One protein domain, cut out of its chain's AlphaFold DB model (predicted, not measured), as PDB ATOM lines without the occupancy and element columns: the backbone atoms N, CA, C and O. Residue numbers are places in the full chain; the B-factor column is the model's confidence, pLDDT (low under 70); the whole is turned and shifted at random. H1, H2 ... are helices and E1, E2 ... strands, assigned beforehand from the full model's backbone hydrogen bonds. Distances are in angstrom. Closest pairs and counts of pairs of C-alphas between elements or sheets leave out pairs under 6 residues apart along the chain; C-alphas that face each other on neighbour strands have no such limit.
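AT A GLANCE: This is residues 2 to 118 of the 653 residues of an uncharacterized protein of Phycisphaerae bacterium (UniProt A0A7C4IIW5). What is the main picture? A strongly twisted six-strand sheet has H3 packed over one face and residues 40 to 50 of the long helix H1 over the other, as three layers. H1 runs on past the sheet, and H2 leads back to graze it. What are the parts and the size? The 117 printed residues include three named helices and six named strands, E1 E2 E3 H1 H2 E4 E5 H3 E6 along the chain; the mixed sheet has the order E1 E3 E2 E4 E5 E6, and the class is mixed, helices and strands. The whole is compact, with a radius of gyration of the C-alphas of 14.4 A and spans of 42 by 35 by 23 A.

IN THESE COORDINATES: Where are the strands? E1 is residues 3 to 5, from C-alpha 3 at (-3.367, 23.229, 7.956); E3 is 31 to 33, E2 is 22 to 26 and 13.9 A long, E4 is 76 to 80 and 13.3 A long, E5 is 85 to 88, and E6 is 113 to 115, ending at C-alpha 115 at (7.819, 6.944, -1.418). Where are the helices? H1 is residues 40 to 57, 25.9 A long, from C-alpha 40 at (-4.101, 6.036, 10.397); H2 is 65 to 73, 12.3 A, and H3 is 94 to 104, 15.0 A.

HOW THE PARTS SIT: How do the strands pair? E2 is antiparallel to E3, a hairpin with N 26 and O 31 at 2.8 A, and to E4, with N 23 and O 78 at 2.9 A. E4 and E5 form another antiparallel hairpin, with N 86 and O 79 at 2.8 A. The edge strands are parallel to their neighbours: E1 to E3, with N 5 and O 32 at 2.8 A, and E6 to E5, with N 87 and O 114 at 2.8 A. How do the helices stand? H1 and H3 are on opposite faces of the sheet: H1, at a height of 9.2 A, is over E3 and only just over E2, with 3 of its C-alphas, while H3, at 7.8 A, is over E4. Their closest C-alphas to these strands include Val 33 and Gln 43, 6.1 A, and Val 76 and Ala 97, 6.4 A. H2 only grazes the sheet with residues 71 to 73; H1 and H2 are close but not clearly touching, with the C-alphas of Arg 44 and Leu 72 closest at 6.6 A and a steep tilt of 51 degrees, opposite ways. Which units and backbone pairs occur? E5, H3 and E6 form a strand-helix-strand unit, two parallel neighbour strands joined through a helix, and E3, H1, H2 and E4 a split one, with E2 between its strands; both crossovers are right-handed. In H1, H2 and H3 every O i to N i+4 pair is within hydrogen-bond range.

THE WHOLE: How far does it reach? The two C-alphas farthest apart, those of Ser 15 and Gly 59, are 44.7 A apart. Is it continuous and confident? The printed part has no cut, and the link E1 to E2, 16 residues, is long. The mean pLDDT of the printed part is 88.6, with residues 15 to 16 and 36 to 37 under 70.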
ATOM      1  N   THR A   2      -0.879  25.429   4.427       87.44
ATOM      2  CA  THR A   2      -1.222  24.064   4.858       87.44
ATOM      3  C   THR A   2      -1.689  24.045   6.317       87.44
ATOM      4  O   THR A   2      -1.050  24.654   7.174       87.44
ATOM      5  N   THR A   3      -2.801  23.360   6.600       91.81
ATOM      6  CA  THR A   3      -3.367  23.229   7.956       91.81
ATOM      7  C   THR A   3      -2.788  21.997   8.647       91.81
ATOM      8  O   THR A   3      -2.890  20.898   8.109       91.81
ATOM      9  N   ILE A   4      -2.213  22.146   9.842       91.88
ATOM     10  CA  ILE A   4      -1.681  21.022  10.633       91.88
ATOM     11  C   ILE A   4      -2.512  20.870  11.909       91.88
ATOM     12  O   ILE A   4      -2.651  21.817  12.682       91.88
ATOM     13  N   LEU A   5      -3.062  19.675  12.113       91.50
ATOM     14  CA  LEU A   5      -3.814  19.273  13.299       91.50
ATOM     15  C   LEU A   5      -2.925  18.364  14.151       91.50
ATOM     16  O   LEU A   5      -2.826  17.162  13.896       91.50
ATOM     17  N   GLY A   6      -2.240  18.968  15.122       89.81
ATOM     18  CA  GLY A   6      -1.294  18.290  16.006       89.81
ATOM     19  C   GLY A   6       0.115  18.906  15.983       89.81
ATOM     20  O   GLY A   6       0.304  20.003  15.456       89.81
ATOM     21  N   PRO A   7       1.106  18.224  16.589       87.25
ATOM     22  CA  PRO A   7       2.505  18.662  16.613       87.25
ATOM     23  C   PRO A   7       3.160  18.643  15.223       87.25
ATOM     24  O   PRO A   7       2.629  18.081  14.262       87.25
ATOM     25  N   SER A   8       4.336  19.255  15.095       86.56
ATOM     26  CA  SER A   8       5.047  19.322  13.817       86.56
ATOM     27  C   SER A   8       5.643  17.964  13.432       86.56
ATOM     28  O   SER A   8       6.164  17.238  14.274       86.56
ATOM     29  N   LEU A   9       5.678  17.647  12.128       84.31
ATOM     30  CA  LEU A   9       6.414  16.481  11.597       84.31
ATOM     31  C   LEU A   9       7.933  16.567  11.867       84.31
ATOM     32  O   LEU A   9       8.651  15.563  11.825       84.31
ATOM     33  N   ALA A  10       8.439  17.775  12.131       80.00
ATOM     34  CA  ALA A  10       9.838  18.017  12.467       80.00
ATOM     35  C   ALA A  10      10.155  17.786  13.952       80.00
ATOM     36  O   ALA A  10      11.334  17.703  14.301       80.00
ATOM     37  N   ASP A  11       9.144  17.655  14.813       83.12
ATOM     38  CA  ASP A  11       9.359  17.507  16.249       83.12
ATOM     39  C   ASP A  11      10.058  16.173  16.561       83.12
ATOM     40  O   ASP A  11       9.881  15.147  15.885       83.12
ATOM     41  N   ARG A  12      10.926  16.206  17.573       81.00
ATOM     42  CA  ARG A  12      11.700  15.058  18.054       81.00
ATOM     43  C   ARG A  12      11.492  14.900  19.553       81.00
ATOM     44  O   ARG A  12      11.357  15.892  20.266       81.00
ATOM     45  N   ASP A  13      11.445  13.659  20.018       79.12
ATOM     46  CA  ASP A  13      11.376  13.347  21.441       79.12
ATOM     47  C   ASP A  13      12.745  13.511  22.132       79.12
ATOM     48  O   ASP A  13      13.761  13.822  21.503       79.12
ATOM     49  N   SER A  14      12.784  13.291  23.448       75.62
ATOM     50  CA  SER A  14      14.009  13.392  24.253       75.62
ATOM     51  C   SER A  14      15.094  12.373  23.880       75.62
ATOM     52  O   SER A  14      16.243  12.542  24.285       75.62
ATOM     53  N   SER A  15      14.754  11.337  23.108       69.12
ATOM     54  CA  SER A  15      15.686  10.343  22.568       69.12
ATOM     55  C   SER A  15      16.158  10.668  21.144       69.12
ATOM     56  O   SER A  15      16.956   9.924  20.579       69.12
ATOM     57  N   GLY A  16      15.691  11.782  20.569       69.56
ATOM     58  CA  GLY A  16      16.008  12.203  19.207       69.56
ATOM     59  C   GLY A  16      15.170  11.514  18.125       69.56
ATOM     60  O   GLY A  16      15.421  11.742  16.941       69.56
ATOM     61  N   LYS A  17      14.165  10.709  18.494       75.19
ATOM     62  CA  LYS A  17      13.266  10.035  17.546       75.19
ATOM     63  C   LYS A  17      12.115  10.950  17.127       75.19
ATOM     64  O   LYS A  17      11.767  11.864  17.874       75.19
ATOM     65  N   PRO A  18      11.501  10.745  15.948       78.12
ATOM     66  CA  PRO A  18      10.301  11.482  15.558       78.12
ATOM     67  C   PRO A  18       9.188  11.345  16.600       78.12
ATOM     68  O   PRO A  18       8.791  10.233  16.940       78.12
ATOM     69  N   SER A  19       8.656  12.472  17.078       80.81
ATOM     70  CA  SER A  19       7.529  12.473  18.026       80.81
ATOM     71  C   SER A  19       6.199  12.080  17.364       80.81
ATOM     72  O   SER A  19       5.248  11.706  18.050       80.81
ATOM     73  N   VAL A  20       6.141  12.133  16.027       84.31
ATOM     74  CA  VAL A  20       4.969  11.817  15.198       84.31
ATOM     75  C   VAL A  20       5.286  10.646  14.266       84.31
ATOM     76  O   VAL A  20       5.600  10.872  13.101       84.31
ATOM     77  N   PRO A  21       5.216   9.384  14.721       82.50
ATOM     78  CA  PRO A  21       5.585   8.227  13.895       82.50
ATOM     79  C   PRO A  21       4.617   7.969  12.727       82.50
ATOM     80  O   PRO A  21       4.978   7.328  11.739       82.50
ATOM     81  N   VAL A  22       3.378   8.452  12.843       88.31
ATOM     82  CA  VAL A  22       2.279   8.237  11.897       88.31
ATOM     83  C   VAL A  22       1.602   9.579  11.642       88.31
ATOM     84  O   VAL A  22       1.334  10.314  12.590       88.31
ATOM     85  N   ALA A  23       1.289   9.888  10.387       92.06
ATOM     86  CA  ALA A  23       0.506  11.058   9.993       92.06
ATOM     87  C   ALA A  23      -0.387  10.735   8.781       92.06
ATOM     88  O   ALA A  23      -0.195   9.723   8.102       92.06
ATOM     89  N   THR A  24      -1.384  11.573   8.507       94.19
ATOM     90  CA  THR A  24      -2.307  11.392   7.377       94.19
ATOM     91  C   THR A  24      -2.583  12.744   6.736       94.19
ATOM     92  O   THR A  24      -2.938  13.699   7.425       94.19
ATOM     93  N   VAL A  25      -2.400  12.826   5.420       95.44
ATOM     94  CA  VAL A  25      -2.644  14.029   4.610       95.44
ATOM     95  C   VAL A  25      -4.001  13.916   3.940       95.44
ATOM     96  O   VAL A  25      -4.358  12.854   3.437       95.44
ATOM     97  N   PHE A  26      -4.720  15.026   3.877       95.50
ATOM     98  CA  PHE A  26      -5.953  15.207   3.123       95.50
ATOM     99  C   PHE A  26      -5.666  16.230   2.019       95.50
ATOM    100  O   PHE A  26      -5.703  17.435   2.291       95.50
ATOM    101  N   PRO A  27      -5.286  15.778   0.805       94.50
ATOM    102  CA  PRO A  27      -4.780  16.669  -0.234       94.50
ATOM    103  C   PRO A  27      -5.775  17.743  -0.676       94.50
ATOM    104  O   PRO A  27      -5.375  18.892  -0.846       94.50
ATOM    105  N   ASP A  28      -7.059  17.394  -0.804       91.88
ATOM    106  CA  ASP A  28      -8.096  18.322  -1.284       91.88
ATOM    107  C   ASP A  28      -8.282  19.527  -0.353       91.88
ATOM    108  O   ASP A  28      -8.454  20.655  -0.809       91.88
ATOM    109  N   ASP A  29      -8.169  19.292   0.955       91.56
ATOM    110  CA  ASP A  29      -8.325  20.311   1.994       91.56
ATOM    111  C   ASP A  29      -6.984  20.908   2.448       91.56
ATOM    112  O   ASP A  29      -6.940  21.763   3.337       91.56
ATOM    113  N   ARG A  30      -5.869  20.440   1.865       94.06
ATOM    114  CA  ARG A  30      -4.493  20.781   2.259       94.06
ATOM    115  C   ARG A  30      -4.268  20.695   3.774       94.06
ATOM    116  O   ARG A  30      -3.662  21.587   4.379       94.06
ATOM    117  N   ALA A  31      -4.776  19.625   4.382       94.06
ATOM    118  CA  ALA A  31      -4.697  19.387   5.818       94.06
ATOM    119  C   ALA A  31      -3.824  18.167   6.144       94.06
ATOM    120  O   ALA A  31      -3.789  17.195   5.391       94.06
ATOM    121  N   ILE A  32      -3.140  18.203   7.286       94.44
ATOM    122  CA  ILE A  32      -2.347  17.086   7.810       94.44
ATOM    123  C   ILE A  32      -2.733  16.843   9.262       94.44
ATOM    124  O   ILE A  32      -2.734  17.772  10.066       94.44
ATOM    125  N   VAL A  33      -3.016  15.591   9.606       94.19
ATOM    126  CA  VAL A  33      -3.222  15.154  10.991       94.19
ATOM    127  C   VAL A  33      -1.960  14.469  11.490       94.19
ATOM    128  O   VAL A  33      -1.486  13.513  10.874       94.19
ATOM    129  N   THR A  34      -1.425  14.955  12.607       90.81
ATOM    130  CA  THR A  34      -0.152  14.515  13.198       90.81
ATOM    131  C   THR A  34      -0.278  14.117  14.665       90.81
ATOM    132  O   THR A  34       0.733  13.904  15.324       90.81
ATOM    133  N   GLU A  35      -1.489  14.017  15.215       83.56
ATOM    134  CA  GLU A  35      -1.676  13.797  16.650       83.56
ATOM    135  C   GLU A  35      -1.223  12.393  17.115       83.56
ATOM    136  O   GLU A  35      -1.835  11.384  16.739       83.56
ATOM    137  N   PRO A  36      -0.187  12.293  17.971       69.25
ATOM    138  CA  PRO A  36       0.278  11.018  18.498       69.25
ATOM    139  C   PRO A  36      -0.425  10.645  19.821       69.25
ATOM    140  O   PRO A  36      -0.964  11.517  20.507       69.25
ATOM    141  N   PRO A  37      -0.359   9.367  20.241       61.16
ATOM    142  CA  PRO A  37      -0.117   8.173  19.433       61.16
ATOM    143  C   PRO A  37      -1.436   7.682  18.813       61.16
ATOM    144  O   PRO A  37      -2.398   7.421  19.534       61.16
ATOM    145  N   THR A  38      -1.490   7.545  17.485       71.12
ATOM    146  CA  THR A  38      -2.681   7.043  16.783       71.12
ATOM    147  C   THR A  38      -2.338   6.257  15.520       71.12
ATOM    148  O   THR A  38      -1.312   6.465  14.874       71.12
ATOM    149  N   THR A  39      -3.210   5.320  15.166       79.50
ATOM    150  CA  THR A  39      -3.228   4.648  13.863       79.50
ATOM    151  C   THR A  39      -3.778   5.578  12.778       79.50
ATOM    152  O   THR A  39      -4.509   6.523  13.060       79.50
ATOM    153  N   HIS A  40      -3.512   5.276  11.505       85.44
ATOM    154  CA  HIS A  40      -4.101   6.036  10.397       85.44
ATOM    155  C   HIS A  40      -5.643   6.037  10.392       85.44
ATOM    156  O   HIS A  40      -6.246   6.958   9.847       85.44
ATOM    157  N   GLY A  41      -6.291   5.012  10.958       81.94
ATOM    158  CA  GLY A  41      -7.748   4.994  11.130       81.94
ATOM    159  C   GLY A  41      -8.209   6.047  12.140       81.94
ATOM    160  O   GLY A  41      -9.058   6.874  11.833       81.94
ATOM    161  N   GLU A  42      -7.564   6.102  13.302       83.62
ATOM    162  CA  GLU A  42      -7.860   7.096  14.344       83.62
ATOM    163  C   GLU A  42      -7.560   8.534  13.877       83.62
ATOM    164  O   GLU A  42      -8.298   9.460  14.205       83.62
ATOM    165  N   GLN A  43      -6.526   8.747  13.057       87.94
ATOM    166  CA  GLN A  43      -6.256  10.069  12.469       87.94
ATOM    167  C   GLN A  43      -7.369  10.544  11.536       87.94
ATOM    168  O   GLN A  43      -7.716  11.725  11.530       87.94
ATOM    169  N   ARG A  44      -7.959   9.622  10.771       89.81
ATOM    170  CA  ARG A  44      -9.123   9.900   9.924       89.81
ATOM    171  C   ARG A  44     -10.351  10.261  10.753       89.81
ATOM    172  O   ARG A  44     -11.024  11.236  10.438       89.81
ATOM    173  N   GLU A  45     -10.608   9.532  11.837       88.94
ATOM    174  CA  GLU A  45     -11.703   9.845  12.766       88.94
ATOM    175  C   GLU A  45     -11.548  11.244  13.377       88.94
ATOM    176  O   GLU A  45     -12.508  12.018  13.406       88.94
ATOM    177  N   ARG A  46     -10.328  11.609  13.792       89.94
ATOM    178  CA  ARG A  46     -10.018  12.951  14.315       89.94
ATOM    179  C   ARG A  46     -10.235  14.042  13.271       89.94
ATOM    180  O   ARG A  46     -10.818  15.078  13.586       89.94
ATOM    181  N   TYR A  47      -9.843  13.794  12.023       93.31
ATOM    182  CA  TYR A  47     -10.096  14.736  10.935       93.31
ATOM    183  C   TYR A  47     -11.593  14.972  10.699       93.31
ATOM    184  O   TYR A  47     -12.043  16.114  10.593       93.31
ATOM    185  N   LEU A  48     -12.391  13.900  10.678       92.94
ATOM    186  CA  LEU A  48     -13.843  14.005  10.530       92.94
ATOM    187  C   LEU A  48     -14.500  14.719  11.716       92.94
ATOM    188  O   LEU A  48     -15.475  15.448  11.521       92.94
ATOM    189  N   ALA A  49     -13.997  14.522  12.937       91.81
ATOM    190  CA  ALA A  49     -14.464  15.258  14.108       91.81
ATOM    191  C   ALA A  49     -14.216  16.764  13.936       91.81
ATOM    192  O   ALA A  49     -15.168  17.542  14.007       91.81
ATOM    193  N   TYR A  50     -12.990  17.147  13.576       92.69
ATOM    194  CA  TYR A  50     -12.606  18.533  13.300       92.69
ATOM    195  C   TYR A  50     -13.465  19.187  12.204       92.69
ATOM    196  O   TYR A  50     -13.977  20.294  12.382       92.69
ATOM    197  N   LEU A  51     -13.682  18.500  11.077       93.19
ATOM    198  CA  LEU A  51     -14.528  19.023   9.999       93.19
ATOM    199  C   LEU A  51     -15.979  19.209  10.443       93.19
ATOM    200  O   LEU A  51     -16.606  20.212  10.104       93.19
ATOM    201  N   ASN A  52     -16.527  18.267  11.208       93.19
ATOM    202  CA  ASN A  52     -17.892  18.381  11.713       93.19
ATOM    203  C   ASN A  52     -18.042  19.501  12.751       93.19
ATOM    204  O   ASN A  52     -19.083  20.153  12.772       93.19
ATOM    205  N   GLU A  53     -17.020  19.765  13.568       92.62
ATOM    206  CA  GLU A  53     -16.988  20.916  14.480       92.62
ATOM    207  C   GLU A  53     -16.964  22.244  13.713       92.62
ATOM    208  O   GLU A  53     -17.750  23.144  14.006       92.62
ATOM    209  N   GLN A  54     -16.142  22.343  12.664       91.75
ATOM    210  CA  GLN A  54     -16.116  23.496  11.756       91.75
ATOM    211  C   GLN A  54     -17.466  23.732  11.063       91.75
ATOM    212  O   GLN A  54     -17.932  24.867  10.960       91.75
ATOM    213  N   ARG A  55     -18.115  22.664  10.585       93.81
ATOM    214  CA  ARG A  55     -19.450  22.727   9.964       93.81
ATOM    215  C   ARG A  55     -20.506  23.175  10.969       93.81
ATOM    216  O   ARG A  55     -21.264  24.091  10.672       93.81
ATOM    217  N   ALA A  56     -20.486  22.624  12.183       92.81
ATOM    218  CA  ALA A  56     -21.381  23.039  13.258       92.81
ATOM    219  C   ALA A  56     -21.203  24.527  13.611       92.81
ATOM    220  O   ALA A  56     -22.196  25.240  13.751       92.81
ATOM    221  N   ALA A  57     -19.962  25.024  13.669       92.56
ATOM    222  CA  ALA A  57     -19.674  26.444  13.887       92.56
ATOM    223  C   ALA A  57     -20.207  27.354  12.760       92.56
ATOM    224  O   ALA A  57     -20.516  28.518  13.005       92.56
ATOM    225  N   ARG A  58     -20.359  26.821  11.539       93.50
ATOM    226  CA  ARG A  58     -20.977  27.492  10.382       93.50
ATOM    227  C   ARG A  58     -22.490  27.264  10.260       93.50
ATOM    228  O   ARG A  58     -23.106  27.794   9.341       93.50
ATOM    229  N   GLY A  59     -23.100  26.498  11.170       92.31
ATOM    230  CA  GLY A  59     -24.517  26.125  11.105       92.31
ATOM    231  C   GLY A  59     -24.850  25.092  10.019       92.31
ATOM    232  O   GLY A  59     -26.014  24.928   9.663       92.31
ATOM    233  N   GLU A  60     -23.846  24.402   9.480       93.56
ATOM    234  CA  GLU A  60     -24.002  23.361   8.464       93.56
ATOM    235  C   GLU A  60     -24.249  21.984   9.109       93.56
ATOM    236  O   GLU A  60     -23.717  21.694  10.187       93.56
ATOM    237  N   PRO A  61     -25.010  21.087   8.451       89.44
ATOM    238  CA  PRO A  61     -25.179  19.719   8.925       89.44
ATOM    239  C   PRO A  61     -23.850  18.953   8.886       89.44
ATOM    240  O   PRO A  61     -22.970  19.244   8.064       89.44
ATOM    241  N   ARG A  62     -23.721  17.945   9.759       92.06
ATOM    242  CA  ARG A  62     -22.583  17.010   9.750       92.06
ATOM    243  C   ARG A  62     -22.460  16.337   8.383       92.06
ATOM    244  O   ARG A  62     -23.439  16.219   7.653       92.06
ATOM    245  N   LEU A  63     -21.247  15.909   8.051       90.56
ATOM    246  CA  LEU A  63     -20.998  15.139   6.838       90.56
ATOM    247  C   LEU A  63     -21.829  13.855   6.846       90.56
ATOM    248  O   LEU A  63     -21.841  13.122   7.839       90.56
ATOM    249  N   GLU A  64     -22.482  13.581   5.721       91.88
ATOM    250  CA  GLU A  64     -23.163  12.309   5.506       91.88
ATOM    251  C   GLU A  64     -22.136  11.165   5.434       91.88
ATOM    252  O   GLU A  64     -21.017  11.386   4.958       91.88
ATOM    253  N   PRO A  65     -22.489   9.927   5.831       89.25
ATOM    254  CA  PRO A  65     -21.550   8.801   5.859       89.25
ATOM    255  C   PRO A  65     -20.799   8.585   4.543       89.25
ATOM    256  O   PRO A  65     -19.589   8.390   4.546       89.25
ATOM    257  N   ARG A  66     -21.499   8.712   3.411       89.38
ATOM    258  CA  ARG A  66     -20.905   8.586   2.076       89.38
ATOM    259  C   ARG A  66     -19.899   9.700   1.767       89.38
ATOM    260  O   ARG A  66     -18.859   9.434   1.182       89.38
ATOM    261  N   GLN A  67     -20.194  10.938   2.167       88.69
ATOM    262  CA  GLN A  67     -19.282  12.070   1.967       88.69
ATOM    263  C   GLN A  67     -18.028  11.922   2.829       88.69
ATOM    264  O   GLN A  67     -16.930  12.245   2.386       88.69
ATOM    265  N   ALA A  68     -18.194  11.423   4.057       89.00
ATOM    266  CA  ALA A  68     -17.074  11.100   4.925       89.00
ATOM    267  C   ALA A  68     -16.196  10.007   4.295       89.00
ATOM    268  O   ALA A  68     -14.989  10.190   4.211       89.00
ATOM    269  N   GLU A  69     -16.789   8.920   3.796       87.44
ATOM    270  CA  GLU A  69     -16.067   7.831   3.123       87.44
ATOM    271  C   GLU A  69     -15.299   8.316   1.884       87.44
ATOM    272  O   GLU A  69     -14.092   8.104   1.797       87.44
ATOM    273  N   GLU A  70     -15.947   9.074   0.991       88.94
ATOM    274  CA  GLU A  70     -15.311   9.656  -0.203       88.94
ATOM    275  C   GLU A  70     -14.110  10.555   0.151       88.94
ATOM    276  O   GLU A  70     -13.092  10.545  -0.543       88.94
ATOM    277  N   LEU A  71     -14.200  11.312   1.248       89.69
ATOM    278  CA  LEU A  71     -13.109  12.150   1.741       89.69
ATOM    279  C   LEU A  71     -11.965  11.310   2.335       89.69
ATOM    280  O   LEU A  71     -10.787  11.592   2.103       89.69
ATOM    281  N   LEU A  72     -12.296  10.263   3.095       88.94
ATOM    282  CA  LEU A  72     -11.310   9.370   3.702       88.94
ATOM    283  C   LEU A  72     -10.551   8.533   2.662       88.94
ATOM    284  O   LEU A  72      -9.358   8.281   2.858       88.94
ATOM    285  N   ASP A  73     -11.209   8.147   1.569       88.19
ATOM    286  CA  ASP A  73     -10.616   7.420   0.438       88.19
ATOM    287  C   ASP A  73      -9.579   8.253  -0.319       88.19
ATOM    288  O   ASP A  73      -8.663   7.718  -0.950       88.19
ATOM    289  N   ARG A  74      -9.691   9.580  -0.236       92.56
ATOM    290  CA  ARG A  74      -8.780  10.522  -0.892       92.56
ATOM    291  C   ARG A  74      -7.598  10.936  -0.014       92.56
ATOM    292  O   ARG A  74      -6.740  11.691  -0.466       92.56
ATOM    293  N   SER A  75      -7.506  10.423   1.213       93.62
ATOM    294  CA  SER A  75      -6.389  10.722   2.109       93.62
ATOM    295  C   SER A  75      -5.154   9.859   1.834       93.62
ATOM    296  O   SER A  75      -5.226   8.755   1.286       93.62
ATOM    297  N   VAL A  76      -3.985  10.358   2.229       94.38
ATOM    298  CA  VAL A  76      -2.686   9.715   2.011       94.38
ATOM    299  C   VAL A  76      -2.010   9.454   3.346       94.38
ATOM    300  O   VAL A  76      -1.822  10.351   4.163       94.38
ATOM    301  N   ASP A  77      -1.631   8.201   3.556       93.69
ATOM    302  CA  ASP A  77      -0.954   7.759   4.768       93.69
ATOM    303  C   ASP A  77       0.535   8.130   4.728       93.69
ATOM    304  O   ASP A  77       1.222   7.862   3.738       93.69
ATOM    305  N   LEU A  78       1.039   8.681   5.830       93.44
ATOM    306  CA  LEU A  78       2.442   9.016   6.037       93.44
ATOM    307  C   LEU A  78       3.036   8.290   7.244       93.44
ATOM    308  O   LEU A  78       2.416   8.176   8.301       93.44
ATOM    309  N   LEU A  79       4.292   7.892   7.125       90.81
ATOM    310  CA  LEU A  79       5.111   7.468   8.257       90.81
ATOM    311  C   LEU A  79       6.272   8.441   8.414       90.81
ATOM    312  O   LEU A  79       6.676   9.080   7.443       90.81
ATOM    313  N   THR A  80       6.834   8.539   9.611       88.31
ATOM    314  CA  THR A  80       8.100   9.251   9.802       88.31
ATOM    315  C   THR A  80       9.146   8.332  10.406       88.31
ATOM    316  O   THR A  80       8.844   7.402  11.156       88.31
ATOM    317  N   ASP A  81      10.394   8.575  10.034       82.44
ATOM    318  CA  ASP A  81      11.557   7.948  10.640       82.44
ATOM    319  C   ASP A  81      12.691   8.973  10.791       82.44
ATOM    320  O   ASP A  81      12.513  10.178  10.597       82.44
ATOM    321  N   GLU A  82      13.871   8.500  11.182       77.88
ATOM    322  CA  GLU A  82      15.051   9.349  11.359       77.88
ATOM    323  C   GLU A  82      15.482  10.053  10.061       77.88
ATOM    324  O   GLU A  82      16.072  11.133  10.114       77.88
ATOM    325  N   ARG A  83      15.166   9.474   8.893       78.19
ATOM    326  CA  ARG A  83      15.555   9.990   7.574       78.19
ATOM    327  C   ARG A  83      14.552  11.008   7.037       78.19
ATOM    328  O   ARG A  83      14.946  11.895   6.280       78.19
ATOM    329  N   GLY A  84      13.285  10.929   7.442       87.25
ATOM    330  CA  GLY A  84      12.287  11.943   7.123       87.25
ATOM    331  C   GLY A  84      10.857  11.419   7.067       87.25
ATOM    332  O   GLY A  84      10.422  10.664   7.931       87.25
ATOM    333  N   VAL A  85      10.109  11.882   6.066       92.31
ATOM    334  CA  VAL A  85       8.701  11.550   5.834       92.31
ATOM    335  C   VAL A  85       8.599  10.515   4.719       92.31
ATOM    336  O   VAL A  85       9.184  10.655   3.646       92.31
ATOM    337  N   LEU A  86       7.825   9.469   4.967       93.50
ATOM    338  CA  LEU A  86       7.587   8.362   4.058       93.50
ATOM    339  C   LEU A  86       6.124   8.389   3.616       93.50
ATOM    340  O   LEU A  86       5.221   8.154   4.418       93.50
ATOM    341  N   ILE A  87       5.885   8.648   2.336       95.25
ATOM    342  CA  ILE A  87       4.563   8.576   1.721       95.25
ATOM    343  C   ILE A  87       4.250   7.108   1.444       95.25
ATOM    344  O   ILE A  87       5.028   6.427   0.774       95.25
ATOM    345  N   ARG A  88       3.097   6.620   1.911       92.69
ATOM    346  CA  ARG A  88       2.532   5.337   1.481       92.69
ATOM    347  C   ARG A  88       1.542   5.598   0.337       92.69
ATOM    348  O   ARG A  88       0.380   5.922   0.614       92.69
ATOM    349  N   PRO A  89       1.978   5.492  -0.933       91.50
ATOM    350  CA  PRO A  89       1.122   5.794  -2.079       91.50
ATOM    351  C   PRO A  89      -0.055   4.823  -2.161       91.50
ATOM    352  O   PRO A  89      -0.036   3.776  -1.535       91.50
ATOM    353  N   ASP A  90      -1.090   5.131  -2.926       89.75
ATOM    354  CA  ASP A  90      -1.981   4.099  -3.459       89.75
ATOM    355  C   ASP A  90      -1.541   3.842  -4.909       89.75
ATOM    356  O   ASP A  90      -1.549   4.794  -5.696       89.75
ATOM    357  N   PRO A  91      -1.142   2.608  -5.282       89.06
ATOM    358  CA  PRO A  91      -0.700   2.297  -6.642       89.06
ATOM    359  C   PRO A  91      -1.695   2.686  -7.747       89.06
ATOM    360  O   PRO A  91      -1.283   2.910  -8.885       89.06
ATOM    361  N   TRP A  92      -2.990   2.782  -7.431       90.81
ATOM    362  CA  TRP A  92      -4.037   3.193  -8.372       90.81
ATOM    363  C   TRP A  92      -4.348   4.693  -8.338       90.81
ATOM    364  O   TRP A  92      -4.997   5.200  -9.250       90.81
ATOM    365  N   ARG A  93      -3.885   5.407  -7.307       92.25
ATOM    366  CA  ARG A  93      -4.143   6.835  -7.068       92.25
ATOM    367  C   ARG A  93      -2.851   7.600  -6.784       92.25
ATOM    368  O   ARG A  93      -2.718   8.324  -5.794       92.25
ATOM    369  N   MET A  94      -1.872   7.432  -7.673       95.12
ATOM    370  CA  MET A  94      -0.593   8.152  -7.598       95.12
ATOM    371  C   MET A  94      -0.764   9.675  -7.681       95.12
ATOM    372  O   MET A  94       0.070  10.401  -7.148       95.12
ATOM    373  N   ASP A  95      -1.858  10.161  -8.275       95.56
ATOM    374  CA  ASP A  95      -2.258  11.571  -8.255       95.56
ATOM    375  C   ASP A  95      -2.335  12.126  -6.824       95.56
ATOM    376  O   ASP A  95      -1.763  13.177  -6.539       95.56
ATOM    377  N   LEU A  96      -2.950  11.382  -5.898       95.69
ATOM    378  CA  LEU A  96      -3.056  11.788  -4.495       95.69
ATOM    379  C   LEU A  96      -1.698  11.775  -3.797       95.69
ATOM    380  O   LEU A  96      -1.401  12.666  -3.004       95.69
ATOM    381  N   ALA A  97      -0.861  10.778  -4.094       95.81
ATOM    382  CA  ALA A  97       0.476  10.675  -3.522       95.81
ATOM    383  C   ALA A  97       1.364  11.862  -3.937       95.81
ATOM    384  O   ALA A  97       2.101  12.388  -3.106       95.81
ATOM    385  N   PHE A  98       1.259  12.315  -5.189       96.19
ATOM    386  CA  PHE A  98       1.961  13.509  -5.665       96.19
ATOM    387  C   PHE A  98       1.376  14.804  -5.095       96.19
ATOM    388  O   PHE A  98       2.140  15.673  -4.690       96.19
ATOM    389  N   ALA A  99       0.051  14.916  -4.966       96.25
ATOM    390  CA  ALA A  99      -0.565  16.068  -4.305       96.25
ATOM    391  C   ALA A  99      -0.149  16.172  -2.822       96.25
ATOM    392  O   ALA A  99       0.127  17.258  -2.314       96.25
ATOM    393  N   ALA A 100      -0.045  15.035  -2.126       96.31
ATOM    394  CA  ALA A 100       0.486  14.987  -0.767       96.31
ATOM    395  C   ALA A 100       1.972  15.378  -0.712       96.31
ATOM    396  O   ALA A 100       2.369  16.097   0.201       96.31
ATOM    397  N   ASP A 101       2.785  14.948  -1.682       95.69
ATOM    398  CA  ASP A 101       4.185  15.372  -1.803       95.69
ATOM    399  C   ASP A 101       4.317  16.894  -1.969       95.69
ATOM    400  O   ASP A 101       5.095  17.516  -1.253       95.69
ATOM    401  N   GLU A 102       3.520  17.515  -2.838       93.88
ATOM    402  CA  GLU A 102       3.519  18.973  -3.026       93.88
ATOM    403  C   GLU A 102       3.210  19.731  -1.728       93.88
ATOM    404  O   GLU A 102       3.869  20.720  -1.412       93.88
ATOM    405  N   ILE A 103       2.249  19.242  -0.938       94.81
ATOM    406  CA  ILE A 103       1.938  19.807   0.383       94.81
ATOM    407  C   ILE A 103       3.119  19.616   1.344       94.81
ATOM    408  O   ILE A 103       3.493  20.537   2.070       94.81
ATOM    409  N   LEU A 104       3.722  18.426   1.358       93.50
ATOM    410  CA  LEU A 104       4.835  18.100   2.248       93.50
ATOM    411  C   LEU A 104       6.101  18.904   1.952       93.50
ATOM    412  O   LEU A 104       6.847  19.198   2.884       93.50
ATOM    413  N   GLN A 105       6.332  19.296   0.699       90.94
ATOM    414  CA  GLN A 105       7.470  20.133   0.308       90.94
ATOM    415  C   GLN A 105       7.430  21.541   0.931       90.94
ATOM    416  O   GLN A 105       8.468  22.192   1.034       90.94
ATOM    417  N   GLU A 106       6.271  22.001   1.417       89.44
ATOM    418  CA  GLU A 106       6.168  23.235   2.214       89.44
ATOM    419  C   GLU A 106       6.702  23.063   3.647       89.44
ATOM    420  O   GLU A 106       7.013  24.049   4.316       89.44
ATOM    421  N   LEU A 107       6.789  21.819   4.130       87.31
ATOM    422  CA  LEU A 107       7.090  21.477   5.526       87.31
ATOM    423  C   LEU A 107       8.448  20.795   5.700       87.31
ATOM    424  O   LEU A 107       9.071  20.907   6.757       87.31
ATOM    425  N   ALA A 108       8.902  20.067   4.683       85.81
ATOM    426  CA  ALA A 108      10.146  19.323   4.698       85.81
ATOM    427  C   ALA A 108      10.870  19.456   3.350       85.81
ATOM    428  O   ALA A 108      10.225  19.527   2.305       85.81
ATOM    429  N   PRO A 109      12.214  19.454   3.352       84.75
ATOM    430  CA  PRO A 109      12.978  19.459   2.113       84.75
ATOM    431  C   PRO A 109      12.676  18.199   1.285       84.75
ATOM    432  O   PRO A 109      12.472  17.111   1.836       84.75
ATOM    433  N   ARG A 110      12.672  18.356  -0.045       87.00
ATOM    434  CA  ARG A 110      12.339  17.329  -1.054       87.00
ATOM    435  C   ARG A 110      13.108  16.022  -0.821       87.00
ATOM    436  O   ARG A 110      12.570  14.946  -1.065       87.00
ATOM    437  N   GLU A 111      14.340  16.111  -0.336       83.88
ATOM    438  CA  GLU A 111      15.276  15.012  -0.086       83.88
ATOM    439  C   GLU A 111      14.880  14.140   1.113       83.88
ATOM    440  O   GLU A 111      15.242  12.964   1.184       83.88
ATOM    441  N   ARG A 112      14.098  14.696   2.043       87.12
ATOM    442  CA  ARG A 112      13.584  13.987   3.221       87.12
ATOM    443  C   ARG A 112      12.204  13.384   3.004       87.12
ATOM    444  O   ARG A 112      11.662  12.798   3.933       87.12
ATOM    445  N   ILE A 113      11.629  13.510   1.812       92.00
ATOM    446  CA  ILE A 113      10.330  12.927   1.477       92.00
ATOM    447  C   ILE A 113      10.583  11.743   0.541       92.00
ATOM    448  O   ILE A 113      11.146  11.907  -0.537       92.00
ATOM    449  N   ARG A 114      10.196  10.529   0.938       92.88
ATOM    450  CA  ARG A 114      10.388   9.306   0.134       92.88
ATOM    451  C   ARG A 114       9.075   8.566  -0.063       92.88
ATOM    452  O   ARG A 114       8.173   8.673   0.760       92.88
ATOM    453  N   PHE A 115       8.979   7.787  -1.132       92.75
ATOM    454  CA  PHE A 115       7.819   6.944  -1.418       92.75
ATOM    455  C   PHE A 115       8.103   5.491  -1.037       92.75
ATOM    456  O   PHE A 115       9.148   4.935  -1.381       92.75
ATOM    457  N   LEU A 116       7.163   4.886  -0.316       89.50
ATOM    458  CA  LEU A 116       7.140   3.464   0.013       89.50
ATOM    459  C   LEU A 116       6.482   2.649  -1.100       89.50
ATOM    460  O   LEU A 116       6.005   3.199  -2.088       89.50
ATOM    461  N   ASP A 117       6.425   1.331  -0.893       80.69
ATOM    462  CA  ASP A 117       5.720   0.390  -1.773       80.69
ATOM    463  C   ASP A 117       6.229   0.406  -3.216       80.69
ATOM    464  O   ASP A 117       5.503   0.178  -4.179       80.69
ATOM    465  N   VAL A 118       7.526   0.674  -3.355       77.94
ATOM    466  CA  VAL A 118       8.207   0.710  -4.647       77.94
ATOM    467  C   VAL A 118       8.246  -0.666  -5.298       77.94
ATOM    468  O   VAL A 118       8.390  -0.719  -6.506       77.94
TER     469      VAL A 118